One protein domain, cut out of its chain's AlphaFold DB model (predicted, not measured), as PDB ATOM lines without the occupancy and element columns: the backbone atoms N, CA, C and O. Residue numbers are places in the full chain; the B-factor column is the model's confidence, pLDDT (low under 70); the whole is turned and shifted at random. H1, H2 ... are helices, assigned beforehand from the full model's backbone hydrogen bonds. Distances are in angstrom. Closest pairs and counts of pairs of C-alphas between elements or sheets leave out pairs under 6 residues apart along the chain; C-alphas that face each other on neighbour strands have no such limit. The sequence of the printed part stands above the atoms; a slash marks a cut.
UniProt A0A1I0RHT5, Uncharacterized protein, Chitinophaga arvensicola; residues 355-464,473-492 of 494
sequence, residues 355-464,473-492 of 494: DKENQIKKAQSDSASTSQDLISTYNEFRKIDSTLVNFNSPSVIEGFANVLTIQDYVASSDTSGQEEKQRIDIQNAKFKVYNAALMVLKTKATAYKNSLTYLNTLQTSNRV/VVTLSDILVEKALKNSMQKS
ATOM      1  N   ASP A 355      18.609 -68.750   7.257       83.38
ATOM      2  CA  ASP A 355      17.944 -67.683   8.006       83.38
ATOM      3  C   ASP A 355      18.938 -66.820   8.797       83.38
ATOM      4  O   ASP A 355      18.879 -65.593   8.745       83.38
ATOM      5  N   LYS A 356      19.920 -67.440   9.462       82.69
ATOM      6  CA  LYS A 356      20.990 -66.700  10.147       82.69
ATOM      7  C   LYS A 356      21.820 -65.851   9.186       82.69
ATOM      8  O   LYS A 356      22.130 -64.706   9.507       82.69
ATOM      9  N   GLU A 357      22.175 -66.373   8.013       85.94
ATOM     10  CA  GLU A 357      22.890 -65.601   6.988       85.94
ATOM     11  C   GLU A 357      22.074 -64.382   6.529       85.94
ATOM     12  O   GLU A 357      22.630 -63.291   6.380       85.94
ATOM     13  N   ASN A 358      20.756 -64.529   6.377       85.62
ATOM     14  CA  ASN A 358      19.864 -63.414   6.058       85.62
ATOM     15  C   ASN A 358      19.764 -62.391   7.197       85.62
ATOM     16  O   ASN A 358      19.828 -61.189   6.937       85.62
ATOM     17  N   GLN A 359      19.668 -62.841   8.451       86.44
ATOM     18  CA  GLN A 359      19.690 -61.956   9.620       86.44
ATOM     19  C   GLN A 359      21.001 -61.165   9.701       86.44
ATOM     20  O   GLN A 359      20.965 -59.958   9.927       86.44
ATOM     21  N   ILE A 360      22.148 -61.809   9.446       88.44
ATOM     22  CA  ILE A 360      23.456 -61.141   9.402       88.44
ATOM     23  C   ILE A 360      23.486 -60.092   8.287       88.44
ATOM     24  O   ILE A 360      23.862 -58.955   8.553       88.44
ATOM     25  N   LYS A 361      23.064 -60.433   7.062       89.38
ATOM     26  CA  LYS A 361      23.029 -59.477   5.939       89.38
ATOM     27  C   LYS A 361      22.135 -58.274   6.242       89.38
ATOM     28  O   LYS A 361      22.525 -57.138   5.975       89.38
ATOM     29  N   LYS A 362      20.958 -58.507   6.832       89.88
ATOM     30  CA  LYS A 362      20.046 -57.437   7.247       89.88
ATOM     31  C   LYS A 362      20.676 -56.560   8.332       89.88
ATOM     32  O   LYS A 362      20.728 -55.348   8.165       89.88
ATOM     33  N   ALA A 363      21.243 -57.162   9.376       89.25
ATOM     34  CA  ALA A 363      21.924 -56.436  10.446       89.25
ATOM     35  C   ALA A 363      23.141 -55.637   9.941       89.25
ATOM     36  O   ALA A 363      23.385 -54.533  10.419       89.25
ATOM     37  N   GLN A 364      23.881 -56.151   8.951       91.31
ATOM     38  CA  GLN A 364      24.964 -55.419   8.282       91.31
ATOM     39  C   GLN A 364      24.439 -54.183   7.545       91.31
ATOM     40  O   GLN A 364      25.016 -53.106   7.677       91.31
ATOM     41  N   SER A 365      23.338 -54.326   6.802       91.25
ATOM     42  CA  SER A 365      22.688 -53.208   6.110       91.25
ATOM     43  C   SER A 365      22.167 -52.157   7.096       91.25
ATOM     44  O   SER A 365      22.429 -50.967   6.925       91.25
ATOM     45  N   ASP A 366      21.483 -52.587   8.158       90.88
ATOM     46  CA  ASP A 366      20.949 -51.701   9.198       90.88
ATOM     47  C   ASP A 366      22.084 -50.970   9.942       90.88
ATOM     48  O   ASP A 366      21.995 -49.769  10.216       90.88
ATOM     49  N   SER A 367      23.198 -51.659  10.216       91.19
ATOM     50  CA  SER A 367      24.395 -51.067  10.827       91.19
ATOM     51  C   SER A 367      25.064 -50.035   9.913       91.19
ATOM     52  O   SER A 367      25.445 -48.955  10.368       91.19
ATOM     53  N   ALA A 368      25.146 -50.308   8.608       92.00
ATOM     54  CA  ALA A 368      25.660 -49.349   7.634       92.00
ATOM     55  C   ALA A 368      24.765 -48.102   7.525       92.00
ATOM     56  O   ALA A 368      25.275 -46.980   7.518       92.00
ATOM     57  N   SER A 369      23.439 -48.280   7.508       94.69
ATOM     58  CA  SER A 369      22.481 -47.168   7.479       94.69
ATOM     59  C   SER A 369      22.557 -46.317   8.747       94.69
ATOM     60  O   SER A 369      22.645 -45.095   8.662       94.69
ATOM     61  N   THR A 370      22.572 -46.940   9.929       93.50
ATOM     62  CA  THR A 370      22.670 -46.214  11.210       93.50
ATOM     63  C   THR A 370      24.013 -45.498  11.377       93.50
ATOM     64  O   THR A 370      24.060 -44.411  11.951       93.50
ATOM     65  N   SER A 371      25.095 -46.059  10.828       93.44
ATOM     66  CA  SER A 371      26.404 -45.404  10.732       93.44
ATOM     67  C   SER A 371      26.348 -44.120   9.893       93.44
ATOM     68  O   SER A 371      26.796 -43.064  10.345       93.44
ATOM     69  N   GLN A 372      25.746 -44.177   8.701       94.62
ATOM     70  CA  GLN A 372      25.585 -43.002   7.835       94.62
ATOM     71  C   GLN A 372      24.709 -41.924   8.484       94.62
ATOM     72  O   GLN A 372      25.081 -40.749   8.475       94.62
ATOM     73  N   ASP A 373      23.600 -42.325   9.109       95.31
ATOM     74  CA  ASP A 373      22.720 -41.440   9.879       95.31
ATOM     75  C   ASP A 373      23.475 -40.710  10.996       95.31
ATOM     76  O   ASP A 373      23.297 -39.504  11.183       95.31
ATOM     77  N   LEU A 374      24.319 -41.429  11.743       95.81
ATOM     78  CA  LEU A 374      25.119 -40.857  12.823       95.81
ATOM     79  C   LEU A 374      26.123 -39.830  12.290       95.81
ATOM     80  O   LEU A 374      26.205 -38.727  12.828       95.81
ATOM     81  N   ILE A 375      26.845 -40.162  11.215       95.56
ATOM     82  CA  ILE A 375      27.801 -39.247  10.571       95.56
ATOM     83  C   ILE A 375      27.088 -37.994  10.052       95.56
ATOM     84  O   ILE A 375      27.548 -36.877  10.285       95.56
ATOM     85  N   SER A 376      25.947 -38.158   9.377       94.94
ATOM     86  CA  SER A 376      25.155 -37.034   8.871       94.94
ATOM     87  C   SER A 376      24.647 -36.148  10.011       94.94
ATOM     88  O   SER A 376      24.871 -34.939   9.988       94.94
ATOM     89  N   THR A 377      24.062 -36.747  11.052       95.88
ATOM     90  CA  THR A 377      23.565 -36.024  12.234       95.88
ATOM     91  C   THR A 377      24.690 -35.267  12.937       95.88
ATOM     92  O   THR A 377      24.505 -34.126  13.355       95.88
ATOM     93  N   TYR A 378      25.876 -35.870  13.035       95.75
ATOM     94  CA  TYR A 378      27.052 -35.213  13.589       95.75
ATOM     95  C   TYR A 378      27.490 -34.012  12.751       95.75
ATOM     96  O   TYR A 378      27.732 -32.938  13.295       95.75
ATOM     97  N   ASN A 379      27.534 -34.158  11.427       93.62
ATOM     98  CA  ASN A 379      27.876 -33.057  10.531       93.62
ATOM     99  C   ASN A 379      26.876 -31.896  10.620       93.62
ATOM    100  O   ASN A 379      27.298 -30.743  10.584       93.62
ATOM    101  N   GLU A 380      25.579 -32.170  10.788       93.19
ATOM    102  CA  GLU A 380      24.580 -31.126  11.054       93.19
ATOM    103  C   GLU A 380      24.788 -30.469  12.425       93.19
ATOM    104  O   GLU A 380      24.770 -29.242  12.531       93.19
ATOM    105  N   PHE A 381      25.072 -31.254  13.468       94.31
ATOM    106  CA  PHE A 381      25.388 -30.723  14.796       94.31
ATOM    107  C   PHE A 381      26.622 -29.802  14.777       94.31
ATOM    108  O   PHE A 381      26.611 -28.736  15.390       94.31
ATOM    109  N   ARG A 382      27.648 -30.134  13.985       93.00
ATOM    110  CA  ARG A 382      28.833 -29.280  13.777       93.00
ATOM    111  C   ARG A 382      28.535 -27.945  13.093       93.00
ATOM    112  O   ARG A 382      29.314 -27.010  13.235       93.00
ATOM    113  N   LYS A 383      27.439 -27.826  12.341       91.31
ATOM    114  CA  LYS A 383      27.022 -26.522  11.797       91.31
ATOM    115  C   LYS A 383      26.469 -25.608  12.892       91.31
ATOM    116  O   LYS A 383      26.548 -24.393  12.751       91.31
ATOM    117  N   ILE A 384      25.921 -26.189  13.963       90.38
ATOM    118  CA  ILE A 384      25.419 -25.464  15.137       90.38
ATOM    119  C   ILE A 384      26.584 -25.082  16.057       90.38
ATOM    120  O   ILE A 384      26.622 -23.958  16.553       90.38
ATOM    121  N   ASP A 385      27.550 -25.987  16.241       85.44
ATOM    122  CA  ASP A 385      28.788 -25.734  16.979       85.44
ATOM    123  C   ASP A 385      30.021 -25.939  16.084       85.44
ATOM    124  O   ASP A 385      30.573 -27.036  15.948       85.44
ATOM    125  N   SER A 386      30.476 -24.838  15.484       82.00
ATOM    126  CA  SER A 386      31.614 -24.825  14.563       82.00
ATOM    127  C   SER A 386      32.967 -25.062  15.241       82.00
ATOM    128  O   SER A 386      33.977 -25.171  14.545       82.00
ATOM    129  N   THR A 387      33.026 -25.119  16.577       84.06
ATOM    130  CA  THR A 387      34.277 -25.393  17.308       84.06
ATOM    131  C   THR A 387      34.669 -26.873  17.260       84.06
ATOM    132  O   THR A 387      35.824 -27.229  17.517       84.06
ATOM    133  N   LEU A 388      33.725 -27.737  16.880       85.75
ATOM    134  CA  LEU A 388      33.879 -29.183  16.866       85.75
ATOM    135  C   LEU A 388      34.716 -29.680  15.676       85.75
ATOM    136  O   LEU A 388      34.548 -29.258  14.523       85.75
ATOM    137  N   VAL A 389      35.589 -30.649  15.954       85.56
ATOM    138  CA  VAL A 389      36.466 -31.311  14.972       85.56
ATOM    139  C   VAL A 389      35.644 -32.149  13.988       85.56
ATOM    140  O   VAL A 389      34.603 -32.674  14.343       85.56
ATOM    141  N   ASN A 390      36.084 -32.289  12.733       84.19
ATOM    142  CA  ASN A 390      35.405 -33.183  11.795       84.19
ATOM    143  C   ASN A 390      35.768 -34.649  12.063       84.19
ATOM    144  O   ASN A 390      36.944 -35.007  12.005       84.19
ATOM    145  N   PHE A 391      34.765 -35.499  12.261       85.50
ATOM    146  CA  PHE A 391      34.936 -36.940  12.378       85.50
ATOM    147  C   PHE A 391      34.135 -37.631  11.281       85.50
ATOM    148  O   PHE A 391      32.961 -37.342  11.081       85.50
ATOM    149  N   ASN A 392      34.775 -38.589  10.612       81.69
ATOM    150  CA  ASN A 392      34.125 -39.464   9.633       81.69
ATOM    151  C   ASN A 392      33.940 -40.894  10.166       81.69
ATOM    152  O   ASN A 392      33.363 -41.735   9.485       81.69
ATOM    153  N   SER A 393      34.462 -41.190  11.362       90.31
ATOM    154  CA  SER A 393      34.342 -42.510  11.983       90.31
ATOM    155  C   SER A 393      33.126 -42.544  12.915       90.31
ATOM    156  O   SER A 393      33.120 -41.803  13.901       90.31
ATOM    157  N   PRO A 394      32.128 -43.410  12.664       87.31
ATOM    158  CA  PRO A 394      30.916 -43.497  13.479       87.31
ATOM    159  C   PRO A 394      31.222 -43.909  14.924       87.31
ATOM    160  O   PRO A 394      30.610 -43.386  15.848       87.31
ATOM    161  N   SER A 395      32.223 -44.767  15.152       87.56
ATOM    162  CA  SER A 395      32.631 -45.173  16.504       87.56
ATOM    163  C   SER A 395      33.293 -44.038  17.293       87.56
ATOM    164  O   SER A 395      33.077 -43.917  18.493       87.56
ATOM    165  N   VAL A 396      34.062 -43.166  16.628       89.69
ATOM    166  CA  VAL A 396      34.635 -41.974  17.286       89.69
ATOM    167  C   VAL A 396      33.532 -40.972  17.618       89.69
ATOM    168  O   VAL A 396      33.533 -40.401  18.704       89.69
ATOM    169  N   ILE A 397      32.571 -40.788  16.708       89.69
ATOM    170  CA  ILE A 397      31.409 -39.921  16.927       89.69
ATOM    171  C   ILE A 397      30.556 -40.436  18.090       89.69
ATOM    172  O   ILE A 397      30.132 -39.633  18.914       89.69
ATOM    173  N   GLU A 398      30.316 -41.747  18.183       91.19
ATOM    174  CA  GLU A 398      29.566 -42.361  19.285       91.19
ATOM    175  C   GLU A 398      30.228 -42.090  20.640       91.19
ATOM    176  O   GLU A 398      29.579 -41.551  21.539       91.19
ATOM    177  N   GLY A 399      31.533 -42.359  20.757       85.75
ATOM    178  CA  GLY A 399      32.294 -42.055  21.969       85.75
ATOM    179  C   GLY A 399      32.286 -40.562  22.308       85.75
ATOM    180  O   GLY A 399      32.064 -40.185  23.458       85.75
ATOM    181  N   PHE A 400      32.450 -39.698  21.304       89.75
ATOM    182  CA  PHE A 400      32.452 -38.246  21.483       89.75
ATOM    183  C   PHE A 400      31.086 -37.696  21.918       89.75
ATOM    184  O   PHE A 400      31.010 -36.884  22.841       89.75
ATOM    185  N   ALA A 401      29.997 -38.162  21.301       89.38
ATOM    186  CA  ALA A 401      28.636 -37.731  21.612       89.38
ATOM    187  C   ALA A 401      28.273 -37.973  23.084       89.38
ATOM    188  O   ALA A 401      27.569 -37.157  23.679       89.38
ATOM    189  N   ASN A 402      28.780 -39.053  23.685       81.00
ATOM    190  CA  ASN A 402      28.543 -39.377  25.093       81.00
ATOM    191  C   ASN A 402      29.220 -38.396  26.063       81.00
ATOM    192  O   ASN A 402      28.703 -38.186  27.160       81.00
ATOM    193  N   VAL A 403      30.333 -37.772  25.664       86.75
ATOM    194  CA  VAL A 403      31.085 -36.832  26.515       86.75
ATOM    195  C   VAL A 403      30.513 -35.415  26.463       86.75
ATOM    196  O   VAL A 403      30.651 -34.655  27.419       86.75
ATOM    197  N   LEU A 404      29.838 -35.047  25.374       87.81
ATOM    198  CA  LEU A 404      29.224 -33.729  25.234       87.81
ATOM    199  C   LEU A 404      28.129 -33.504  26.289       87.81
ATOM    200  O   LEU A 404      27.217 -34.321  26.463       87.81
ATOM    201  N   THR A 405      28.190 -32.363  26.969       89.06
ATOM    202  CA  THR A 405      27.239 -31.978  28.015       89.06
ATOM    203  C   THR A 405      26.185 -31.008  27.492       89.06
ATOM    204  O   THR A 405      26.398 -30.268  26.529       89.06
ATOM    205  N   ILE A 406      25.017 -31.052  28.133       89.50
ATOM    206  CA  ILE A 406      23.964 -30.050  27.963       89.50
ATOM    207  C   ILE A 406      24.499 -28.724  28.517       89.50
ATOM    208  O   ILE A 406      25.184 -28.716  29.537       89.50
ATOM    209  N   GLN A 407      24.209 -27.626  27.828       88.75
ATOM    210  CA  GLN A 407      24.532 -26.278  28.286       88.75
ATOM    211  C   GLN A 407      23.423 -25.775  29.211       88.75
ATOM    212  O   GLN A 407      22.246 -25.807  28.834       88.75
ATOM    213  N   ASP A 408      23.798 -25.306  30.398       87.44
ATOM    214  CA  ASP A 408      22.855 -24.766  31.375       87.44
ATOM    215  C   ASP A 408      22.365 -23.374  30.957       87.44
ATOM    216  O   ASP A 408      23.127 -22.540  30.462       87.44
ATOM    217  N   TYR A 409      21.071 -23.113  31.157       87.44
ATOM    218  CA  TYR A 409      20.496 -21.802  30.869       87.44
ATOM    219  C   TYR A 409      21.005 -20.758  31.861       87.44
ATOM    220  O   TYR A 409      21.036 -20.981  33.071       87.44
ATOM    221  N   VAL A 410      21.358 -19.586  31.341       85.00
ATOM    222  CA  VAL A 410      21.801 -18.449  32.145       85.00
ATOM    223  C   VAL A 410      20.570 -17.745  32.711       85.00
ATOM    224  O   VAL A 410      19.688 -17.329  31.958       85.00
ATOM    225  N   ALA A 411      20.501 -17.606  34.032       75.50
ATOM    226  CA  ALA A 411      19.457 -16.827  34.691       75.50
ATOM    227  C   ALA A 411      19.810 -15.329  34.672       75.50
ATOM    228  O   ALA A 411      20.943 -14.959  34.980       75.50
ATOM    229  N   SER A 412      18.846 -14.459  34.353       71.88
ATOM    230  CA  SER A 412      19.007 -13.009  34.540       71.88
ATOM    231  C   SER A 412      18.664 -12.614  35.977       71.88
ATOM    232  O   SER A 412      17.656 -13.086  36.500       71.88
ATOM    233  N   SER A 413      19.423 -11.703  36.593       68.50
ATOM    234  CA  SER A 413      19.004 -11.081  37.857       68.50
ATOM    235  C   SER A 413      17.939 -10.003  37.613       68.50
ATOM    236  O   SER A 413      17.938  -9.339  36.572       68.50
ATOM    237  N   ASP A 414      17.080  -9.751  38.601       57.25
ATOM    238  CA  ASP A 414      16.046  -8.706  38.511       57.25
ATOM    239  C   ASP A 414      16.619  -7.282  38.362       57.25
ATOM    240  O   ASP A 414      15.927  -6.380  37.892       57.25
ATOM    241  N   THR A 415      17.904  -7.088  38.673       59.81
ATOM    242  CA  THR A 415      18.654  -5.827  38.527       59.81
ATOM    243  C   THR A 415      19.357  -5.657  37.173       59.81
ATOM    244  O   THR A 415      20.018  -4.644  36.953       59.81
ATOM    245  N   SER A 416      19.226  -6.619  36.255       67.31
ATOM    246  CA  SER A 416      19.873  -6.584  34.935       67.31
ATOM    247  C   SER A 416      19.230  -5.538  34.009       67.31
ATOM    248  O   SER A 416      18.005  -5.516  33.853       67.31
ATOM    249  N   GLY A 417      20.045  -4.705  33.348       72.38
ATOM    250  CA  GLY A 417      19.587  -3.763  32.316       72.38
ATOM    251  C   GLY A 417      18.975  -4.462  31.089       72.38
ATOM    252  O   GLY A 417      19.189  -5.654  30.872       72.38
ATOM    253  N   GLN A 418      18.209  -3.728  30.266       77.38
ATOM    254  CA  GLN A 418      17.527  -4.292  29.085       77.38
ATOM    255  C   GLN A 418      18.485  -4.966  28.084       77.38
ATOM    256  O   GLN A 418      18.139  -6.013  27.540       77.38
ATOM    257  N   GLU A 419      19.683  -4.417  27.872       79.81
ATOM    258  CA  GLU A 419      20.694  -5.001  26.972       79.81
ATOM    259  C   GLU A 419      21.243  -6.339  27.494       79.81
ATOM    260  O   GLU A 419      21.391  -7.293  26.730       79.81
ATOM    261  N   GLU A 420      21.482  -6.445  28.806       79.50
ATOM    262  CA  GLU A 420      21.948  -7.681  29.451       79.50
ATOM    263  C   GLU A 420      20.883  -8.782  29.330       79.50
ATOM    264  O   GLU A 420      21.195  -9.916  28.963       79.50
ATOM    265  N   LYS A 421      19.604  -8.434  29.541       81.50
ATOM    266  CA  LYS A 421      18.472  -9.358  29.353       81.50
ATOM    267  C   LYS A 421      18.380  -9.861  27.911       81.50
ATOM    268  O   LYS A 421      18.321 -11.067  27.699       81.50
ATOM    269  N   GLN A 422      18.464  -8.970  26.919       82.81
ATOM    270  CA  GLN A 422      18.445  -9.367  25.503       82.81
ATOM    271  C   GLN A 422      19.625 -10.277  25.132       82.81
ATOM    272  O   GLN A 422      19.460 -11.237  24.377       82.81
ATOM    273  N   ARG A 423      20.819 -10.016  25.675       84.69
ATOM    274  CA  ARG A 423      22.001 -10.859  25.456       84.69
ATOM    275  C   ARG A 423      21.830 -12.254  26.071       84.69
ATOM    276  O   ARG A 423      22.153 -13.240  25.404       84.69
ATOM    277  N   ILE A 424      21.298 -12.337  27.293       85.31
ATOM    278  CA  ILE A 424      20.971 -13.603  27.970       85.31
ATOM    279  C   ILE A 424      19.909 -14.379  27.178       85.31
ATOM    280  O   ILE A 424      20.080 -15.576  26.948       85.31
ATOM    281  N   ASP A 425      18.867 -13.711  26.680       84.94
ATOM    282  CA  ASP A 425      17.806 -14.341  25.885       84.94
ATOM    283  C   ASP A 425      18.344 -14.938  24.576       84.94
ATOM    284  O   ASP A 425      18.041 -16.087  24.237       84.94
ATOM    285  N   ILE A 426      19.207 -14.206  23.861       86.38
ATOM    286  CA  ILE A 426      19.872 -14.704  22.645       86.38
ATOM    287  C   ILE A 426      20.767 -15.910  22.968       86.38
ATOM    288  O   ILE A 426      20.793 -16.886  22.211       86.38
ATOM    289  N   GLN A 427      21.504 -15.868  24.080       85.94
ATOM    290  CA  GLN A 427      22.368 -16.968  24.511       85.94
ATOM    291  C   GLN A 427      21.557 -18.218  24.878       85.94
ATOM    292  O   GLN A 427      21.852 -19.308  24.387       85.94
ATOM    293  N   ASN A 428      20.486 -18.062  25.656       88.69
ATOM    294  CA  ASN A 428      19.591 -19.154  26.027       88.69
ATOM    295  C   ASN A 428      18.871 -19.748  24.807       88.69
ATOM    296  O   ASN A 428      18.710 -20.966  24.721       88.69
ATOM    297  N   ALA A 429      18.500 -18.929  23.817       86.00
ATOM    298  CA  ALA A 429      17.953 -19.419  22.553       86.00
ATOM    299  C   ALA A 429      18.960 -20.301  21.790       86.00
ATOM    300  O   ALA A 429      18.588 -21.367  21.292       86.00
ATOM    301  N   LYS A 430      20.246 -19.917  21.753       88.69
ATOM    302  CA  LYS A 430      21.320 -20.745  21.171       88.69
ATOM    303  C   LYS A 430      21.511 -22.052  21.942       88.69
ATOM    304  O   LYS A 430      21.582 -23.111  21.321       88.69
ATOM    305  N   PHE A 431      21.525 -21.999  23.275       91.62
ATOM    306  CA  PHE A 431      21.626 -23.192  24.123       91.62
ATOM    307  C   PHE A 431      20.451 -24.148  23.918       91.62
ATOM    308  O   PHE A 431      20.661 -25.354  23.829       91.62
ATOM    309  N   LYS A 432      19.229 -23.635  23.736       89.75
ATOM    310  CA  LYS A 432      18.054 -24.463  23.429       89.75
ATOM    311  C   LYS A 432      18.219 -25.244  22.121       89.75
ATOM    312  O   LYS A 432      17.937 -26.442  22.092       89.75
ATOM    313  N   VAL A 433      18.692 -24.588  21.057       91.31
ATOM    314  CA  VAL A 433      18.946 -25.231  19.751       91.31
ATOM    315  C   VAL A 433      20.068 -26.264  19.861       91.31
ATOM    316  O   VAL A 433      19.904 -27.396  19.404       91.31
ATOM    317  N   TYR A 434      21.173 -25.902  20.519       93.25
ATOM    318  CA  TYR A 434      22.299 -26.802  20.762       93.25
ATOM    319  C   TYR A 434      21.870 -28.050  21.545       93.25
ATOM    320  O   TYR A 434      22.099 -29.169  21.093       93.25
ATOM    321  N   ASN A 435      21.190 -27.875  22.682       92.88
ATOM    322  CA  ASN A 435      20.766 -28.970  23.553       92.88
ATOM    323  C   ASN A 435      19.792 -29.917  22.840       92.88
ATOM    324  O   ASN A 435      19.917 -31.136  22.965       92.88
ATOM    325  N   ALA A 436      18.858 -29.380  22.048       91.94
ATOM    326  CA  ALA A 436      17.951 -30.196  21.245       91.94
ATOM    327  C   ALA A 436      18.712 -31.043  20.208       91.94
ATOM    328  O   ALA A 436      18.490 -32.251  20.117       91.94
ATOM    329  N   ALA A 437      19.647 -30.438  19.472       93.56
ATOM    330  CA  ALA A 437      20.449 -31.148  18.478       93.56
ATOM    331  C   ALA A 437      21.399 -32.182  19.115       93.56
ATOM    332  O   ALA A 437      21.544 -33.289  18.592       93.56
ATOM    333  N   LEU A 438      21.975 -31.871  20.281       94.12
ATOM    334  CA  LEU A 438      22.806 -32.795  21.053       94.12
ATOM    335  C   LEU A 438      22.021 -34.042  21.478       94.12
ATOM    336  O   LEU A 438      22.533 -35.156  21.385       94.12
ATOM    337  N   MET A 439      20.765 -33.884  21.905       95.25
ATOM    338  CA  MET A 439      19.914 -35.024  22.263       95.25
ATOM    339  C   MET A 439      19.609 -35.922  21.057       95.25
ATOM    340  O   MET A 439      19.625 -37.150  21.185       95.25
ATOM    341  N   VAL A 440      19.400 -35.340  19.871       95.19
ATOM    342  CA  VAL A 440      19.233 -36.109  18.625       95.19
ATOM    343  C   VAL A 440      20.515 -36.876  18.291       95.19
ATOM    344  O   VAL A 440      20.454 -38.077  18.021       95.19
ATOM    345  N   LEU A 441      21.679 -36.224  18.390       95.44
ATOM    346  CA  LEU A 441      22.979 -36.861  18.173       95.44
ATOM    347  C   LEU A 441      23.212 -38.034  19.140       95.44
ATOM    348  O   LEU A 441      23.537 -39.133  18.694       95.44
ATOM    349  N   LYS A 442      22.981 -37.841  20.446       95.31
ATOM    350  CA  LYS A 442      23.095 -38.902  21.467       95.31
ATOM    351  C   LYS A 442      22.147 -40.076  21.203       95.31
ATOM    352  O   LYS A 442      22.528 -41.237  21.370       95.31
ATOM    353  N   THR A 443      20.931 -39.793  20.735       95.00
ATOM    354  CA  THR A 443      19.960 -40.828  20.342       95.00
ATOM    355  C   THR A 443      20.486 -41.667  19.175       95.00
ATOM    356  O   THR A 443      20.450 -42.898  19.225       95.00
ATOM    357  N   LYS A 444      21.034 -41.019  18.140       94.00
ATOM    358  CA  LYS A 444      21.617 -41.706  16.977       94.00
ATOM    359  C   LYS A 444      22.884 -42.488  17.333       94.00
ATOM    360  O   LYS A 444      23.048 -43.607  16.855       94.00
ATOM    361  N   ALA A 445      23.725 -41.956  18.221       92.12
ATOM    362  CA  ALA A 445      24.904 -42.647  18.745       92.12
ATOM    363  C   ALA A 445      24.520 -43.952  19.468       92.12
ATOM    364  O   ALA A 445      25.079 -45.014  19.192       92.12
ATOM    365  N   THR A 446      23.487 -43.896  20.315       91.94
ATOM    366  CA  THR A 446      22.942 -45.077  21.004       91.94
ATOM    367  C   THR A 446      22.369 -46.100  20.017       91.94
ATOM    368  O   THR A 446      22.613 -47.298  20.154       91.94
ATOM    369  N   ALA A 447      21.638 -45.647  18.992       91.00
ATOM    370  CA  ALA A 447      21.084 -46.528  17.963       91.00
ATOM    371  C   ALA A 447      22.179 -47.264  17.168       91.00
ATOM    372  O   ALA A 447      22.073 -48.475  16.968       91.00
ATOM    373  N   TYR A 448      23.250 -46.563  16.776       93.19
ATOM    374  CA  TYR A 448      24.419 -47.170  16.130       93.19
ATOM    375  C   TYR A 448      25.081 -48.220  17.031       93.19
ATOM    376  O   TYR A 448      25.296 -49.352  16.595       93.19
ATOM    377  N   LYS A 449      25.335 -47.885  18.304       92.44
ATOM    378  CA  LYS A 449      25.907 -48.821  19.283       92.44
ATOM    379  C   LYS A 449      25.072 -50.097  19.399       92.44
ATOM    380  O   LYS A 449      25.617 -51.192  19.288       92.44
ATOM    381  N   ASN A 450      23.755 -49.961  19.556       89.94
ATOM    382  CA  ASN A 450      22.843 -51.101  19.660       89.94
ATOM    383  C   ASN A 450      22.844 -51.962  18.388       89.94
ATOM    384  O   ASN A 450      22.878 -53.190  18.479       89.94
ATOM    385  N   SER A 451      22.848 -51.330  17.210       90.69
ATOM    386  CA  SER A 451      22.932 -52.029  15.922       90.69
ATOM    387  C   SER A 451      24.238 -52.824  15.788       90.69
ATOM    388  O   SER A 451      24.217 -53.999  15.418       90.69
ATOM    389  N   LEU A 452      25.369 -52.222  16.174       90.19
ATOM    390  CA  LEU A 452      26.679 -52.871  16.146       90.19
ATOM    391  C   LEU A 452      26.762 -54.043  17.135       90.19
ATOM    392  O   LEU A 452      27.262 -55.113  16.788       90.19
ATOM    393  N   THR A 453      26.239 -53.874  18.355       88.81
ATOM    394  CA  THR A 453      26.155 -54.959  19.342       88.81
ATOM    395  C   THR A 453      25.334 -56.129  18.806       88.81
ATOM    396  O   THR A 453      25.801 -57.264  18.868       88.81
ATOM    397  N   TYR A 454      24.161 -55.867  18.223       87.56
ATOM    398  CA  TYR A 454      23.309 -56.909  17.646       87.56
ATOM    399  C   TYR A 454      24.013 -57.685  16.523       87.56
ATOM    400  O   TYR A 454      24.028 -58.919  16.541       87.56
ATOM    401  N   LEU A 455      24.667 -56.980  15.591       88.75
ATOM    402  CA  LEU A 455      25.455 -57.602  14.524       88.75
ATOM    403  C   LEU A 455      26.571 -58.499  15.091       88.75
ATOM    404  O   LEU A 455      26.719 -59.647  14.666       88.75
ATOM    405  N   ASN A 456      27.314 -58.009  16.086       85.75
ATOM    406  CA  ASN A 456      28.385 -58.773  16.729       85.75
ATOM    407  C   ASN A 456      27.852 -60.023  17.444       85.75
ATOM    408  O   ASN A 456      28.471 -61.086  17.365       85.75
ATOM    409  N   THR A 457      26.693 -59.943  18.106       86.56
ATOM    410  CA  THR A 457      26.044 -61.104  18.738       86.56
ATOM    411  C   THR A 457      25.657 -62.168  17.705       86.56
ATOM    412  O   THR A 457      25.918 -63.355  17.920       86.56
ATOM    413  N   LEU A 458      25.098 -61.766  16.558       80.94
ATOM    414  CA  LEU A 458      24.771 -62.688  15.463       80.94
ATOM    415  C   LEU A 458      26.020 -63.363  14.868       80.94
ATOM    416  O   LEU A 458      25.990 -64.548  14.546       80.94
ATOM    417  N   GLN A 459      27.134 -62.636  14.750       82.88
ATOM    418  CA  GLN A 459      28.385 -63.171  14.198       82.88
ATOM    419  C   GLN A 459      29.137 -64.093  15.174       82.88
ATOM    420  O   GLN A 459      29.748 -65.079  14.759       82.88
ATOM    421  N   THR A 460      29.100 -63.797  16.476       74.12
ATOM    422  CA  THR A 460      29.824 -64.557  17.516       74.12
ATOM    423  C   THR A 460      29.123 -65.845  17.932       74.12
ATOM    424  O   THR A 460      29.797 -66.822  18.258       74.12
ATOM    425  N   SER A 461      27.796 -65.918  17.816       61.38
ATOM    426  CA  SER A 461      27.015 -67.147  18.052       61.38
ATOM    427  C   SER A 461      27.271 -68.269  17.020       61.38
ATOM    428  O   SER A 461      26.644 -69.327  17.074       61.38
ATOM    429  N   ASN A 462      28.244 -68.071  16.121       45.91
ATOM    430  CA  ASN A 462      28.805 -69.056  15.196       45.91
ATOM    431  C   ASN A 462      30.003 -69.844  15.779       45.91
ATOM    432  O   ASN A 462      30.497 -70.777  15.146       45.91
ATOM    433  N   ARG A 463      30.496 -69.482  16.974       42.69
ATOM    434  CA  ARG A 463      31.588 -70.192  17.659       42.69
ATOM    435  C   ARG A 463      31.033 -71.036  18.800       42.69
ATOM    436  O   ARG A 463      30.648 -70.519  19.842       42.69
ATOM    437  N   VAL A 464      31.027 -72.354  18.626       32.00
ATOM    438  CA  VAL A 464      30.938 -73.278  19.762       32.00
ATOM    439  C   VAL A 464      32.134 -73.010  20.687       32.00
ATOM    440  O   VAL A 464      33.271 -72.970  20.221       32.00
ATOM    441  N   VAL A 473      43.258 -55.335  23.878       29.45
ATOM    442  CA  VAL A 473      43.902 -54.507  22.859       29.45
ATOM    443  C   VAL A 473      43.427 -53.082  23.091       29.45
ATOM    444  O   VAL A 473      42.315 -52.733  22.705       29.45
ATOM    445  N   VAL A 474      44.274 -52.253  23.701       30.27
ATOM    446  CA  VAL A 474      44.095 -50.797  23.679       30.27
ATOM    447  C   VAL A 474      44.168 -50.363  22.217       30.27
ATOM    448  O   VAL A 474      45.206 -50.501  21.562       30.27
ATOM    449  N   THR A 475      43.044 -49.913  21.666       32.25
ATOM    450  CA  THR A 475      42.957 -49.567  20.247       32.25
ATOM    451  C   THR A 475      43.440 -48.139  20.015       32.25
ATOM    452  O   THR A 475      43.238 -47.249  20.834       32.25
ATOM    453  N   LEU A 476      44.066 -47.883  18.861       31.11
ATOM    454  CA  LEU A 476      44.543 -46.550  18.447       31.11
ATOM    455  C   LEU A 476      43.451 -45.457  18.517       31.11
ATOM    456  O   LEU A 476      43.764 -44.273  18.640       31.11
ATOM    457  N   SER A 477      42.178 -45.855  18.456       36.34
ATOM    458  CA  SER A 477      40.993 -45.019  18.674       36.34
ATOM    459  C   SER A 477      40.930 -44.397  20.069       36.34
ATOM    460  O   SER A 477      40.599 -43.219  20.168       36.34
ATOM    461  N   ASP A 478      41.307 -45.127  21.120       34.16
ATOM    462  CA  ASP A 478      41.235 -44.650  22.509       34.16
ATOM    463  C   ASP A 478      42.251 -43.516  22.752       34.16
ATOM    464  O   ASP A 478      41.944 -42.495  23.365       34.16
ATOM    465  N   ILE A 479      43.431 -43.622  22.128       41.34
ATOM    466  CA  ILE A 479      44.495 -42.603  22.156       41.34
ATOM    467  C   ILE A 479      44.082 -41.330  21.390       41.34
ATOM    468  O   ILE A 479      44.437 -40.210  21.777       41.34
ATOM    469  N   LEU A 480      43.341 -41.473  20.284       39.81
ATOM    470  CA  LEU A 480      42.833 -40.339  19.505       39.81
ATOM    471  C   LEU A 480      41.703 -39.604  20.238       39.81
ATOM    472  O   LEU A 480      41.664 -38.373  20.199       39.81
ATOM    473  N   VAL A 481      40.836 -40.341  20.941       39.72
ATOM    474  CA  VAL A 481      39.785 -39.780  21.800       39.72
ATOM    475  C   VAL A 481      40.407 -39.020  22.976       39.72
ATOM    476  O   VAL A 481      40.059 -37.860  23.185       39.72
ATOM    477  N   GLU A 482      41.405 -39.577  23.670       41.56
ATOM    478  CA  GLU A 482      42.124 -38.861  24.738       41.56
ATOM    479  C   GLU A 482      42.829 -37.584  24.252       41.56
ATOM    480  O   GLU A 482      42.809 -36.554  24.935       41.56
ATOM    481  N   LYS A 483      43.438 -37.605  23.058       43.72
ATOM    482  CA  LYS A 483      44.049 -36.403  22.461       43.72
ATOM    483  C   LYS A 483      43.015 -35.341  22.087       43.72
ATOM    484  O   LYS A 483      43.271 -34.155  22.289       43.72
ATOM    485  N   ALA A 484      41.864 -35.745  21.551       42.44
ATOM    486  CA  ALA A 484      40.778 -34.823  21.230       42.44
ATOM    487  C   ALA A 484      40.184 -34.191  22.501       42.44
ATOM    488  O   ALA A 484      39.984 -32.978  22.533       42.44
ATOM    489  N   LEU A 485      40.009 -34.987  23.563       42.16
ATOM    490  CA  LEU A 485      39.541 -34.538  24.879       42.16
ATOM    491  C   LEU A 485      40.508 -33.546  25.542       42.16
ATOM    492  O   LEU A 485      40.075 -32.523  26.070       42.16
ATOM    493  N   LYS A 486      41.825 -33.789  25.463       45.19
ATOM    494  CA  LYS A 486      42.836 -32.837  25.960       45.19
ATOM    495  C   LYS A 486      42.776 -31.491  25.234       45.19
ATOM    496  O   LYS A 486      42.851 -30.448  25.879       45.19
ATOM    497  N   ASN A 487      42.585 -31.507  23.916       44.03
ATOM    498  CA  ASN A 487      42.528 -30.285  23.112       44.03
ATOM    499  C   ASN A 487      41.217 -29.497  23.288       44.03
ATOM    500  O   ASN A 487      41.239 -28.271  23.163       44.03
ATOM    501  N   SER A 488      40.088 -30.156  23.576       40.62
ATOM    502  CA  SER A 488      38.821 -29.468  23.867       40.62
ATOM    503  C   SER A 488      38.799 -28.870  25.275       40.62
ATOM    504  O   SER A 488      38.333 -27.748  25.443       40.62
ATOM    505  N   MET A 489      39.368 -29.562  26.271       39.31
ATOM    506  CA  MET A 489      39.445 -29.058  27.650       39.31
ATOM    507  C   MET A 489      40.452 -27.911  27.829       39.31
ATOM    508  O   MET A 489      40.232 -27.022  28.648       39.31
ATOM    509  N   GLN A 490      41.537 -27.872  27.047       38.59
ATOM    510  CA  GLN A 490      42.489 -26.749  27.081       38.59
ATOM    511  C   GLN A 490      41.952 -25.462  26.438       38.59
ATOM    512  O   GLN A 490      42.488 -24.393  26.705       38.59
ATOM    513  N   LYS A 491      40.895 -25.533  25.619       39.50
ATOM    514  CA  LYS A 491      40.269 -24.347  25.009       39.50
ATOM    515  C   LYS A 491      39.131 -23.741  25.836       39.50
ATOM    516  O   LYS A 491      38.699 -22.644  25.518       39.50
ATOM    517  N   SER A 492      38.678 -24.415  26.894       36.56
ATOM    518  CA  SER A 492      37.719 -23.873  27.873       36.56
ATOM    519  C   SER A 492      38.384 -23.141  29.048       36.56
ATOM    520  O   SER A 492      37.692 -22.686  29.952       36.56
TER     521      SER A 492
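This is residues 355 to 464 and 473 to 492 of the 494 residues of an uncharacterized protein of Chitinophaga arvensicola (UniProt A0A1I0RHT5). Two long helices, H1 and H3, run side by side in opposite ways as a staggered pair, with the short helix H2 packed slantwise on both; H4 packs on H2, away from the long pair. H3 makes most of the long axis, and the unnamed residues 404 to 417 run lengthwise from H2 toward the beginning of H3. The 130 printed residues include four named helices, H1 to H4 in chain order, and no named strand: the class is all helix. The whole is a loose rod, with a radius of gyration of the C-alphas of 19.6 A and spans of 71 by 30 by 22 A.

H1, residues 355 to 384, is 43.5 A long and begins with C-alpha 355 at (17.944, -67.683, 8.006). H2 holds residues 394 to 403. H3, residues 418 to 460, is 62.6 A long, from C-alpha 418 at (17.527, -4.292, 29.085). H4, residues 476 to 489, is 20.4 A long and ends with C-alpha 489 at (39.445, -29.058, 27.650).

H2 is the hub. Residues 371 to 378 of H1 touch it at a steep tilt of 55 degrees; the closest C-alphas, of Ser 371 and Pro 394, are 5.6 A apart. Residues 438 to 449 of H3 touch H2 at 47 degrees, also steep, closest at the C-alphas of Glu 398 and Ala 445, 4.7 A. Residues 477 to 481 of H4 touch H2 at a steep tilt of 39 degrees, closest at the C-alphas of Val 396 and Ser 477, 7.2 A. H1 and H3 touch at a shallow tilt of 17 degrees, opposite ways, closest at the C-alphas of Thr 370 and Tyr 448, 5.3 A. Helix packing is mostly crossed, with 1 of 4 touching pairs at a shallow tilt. H4 is apart from H1 and H3. Every O i to N i+4 pair is within hydrogen-bond range in H3 and H4, against 25 of 26 in H1 and 5 of 6 in H2.

The farthest C-alphas, of Gly 417 and Val 464, are 71.5 A apart. Residues 465 to 472 are not printed, and C-alphas 464 and 473 stand 23.0 A apart across this cut. The link from H2 to H3 is long, with 14 residues. The model's pLDDT is under 70 at residues 413 to 416, 461 to 464 and 473 to 492.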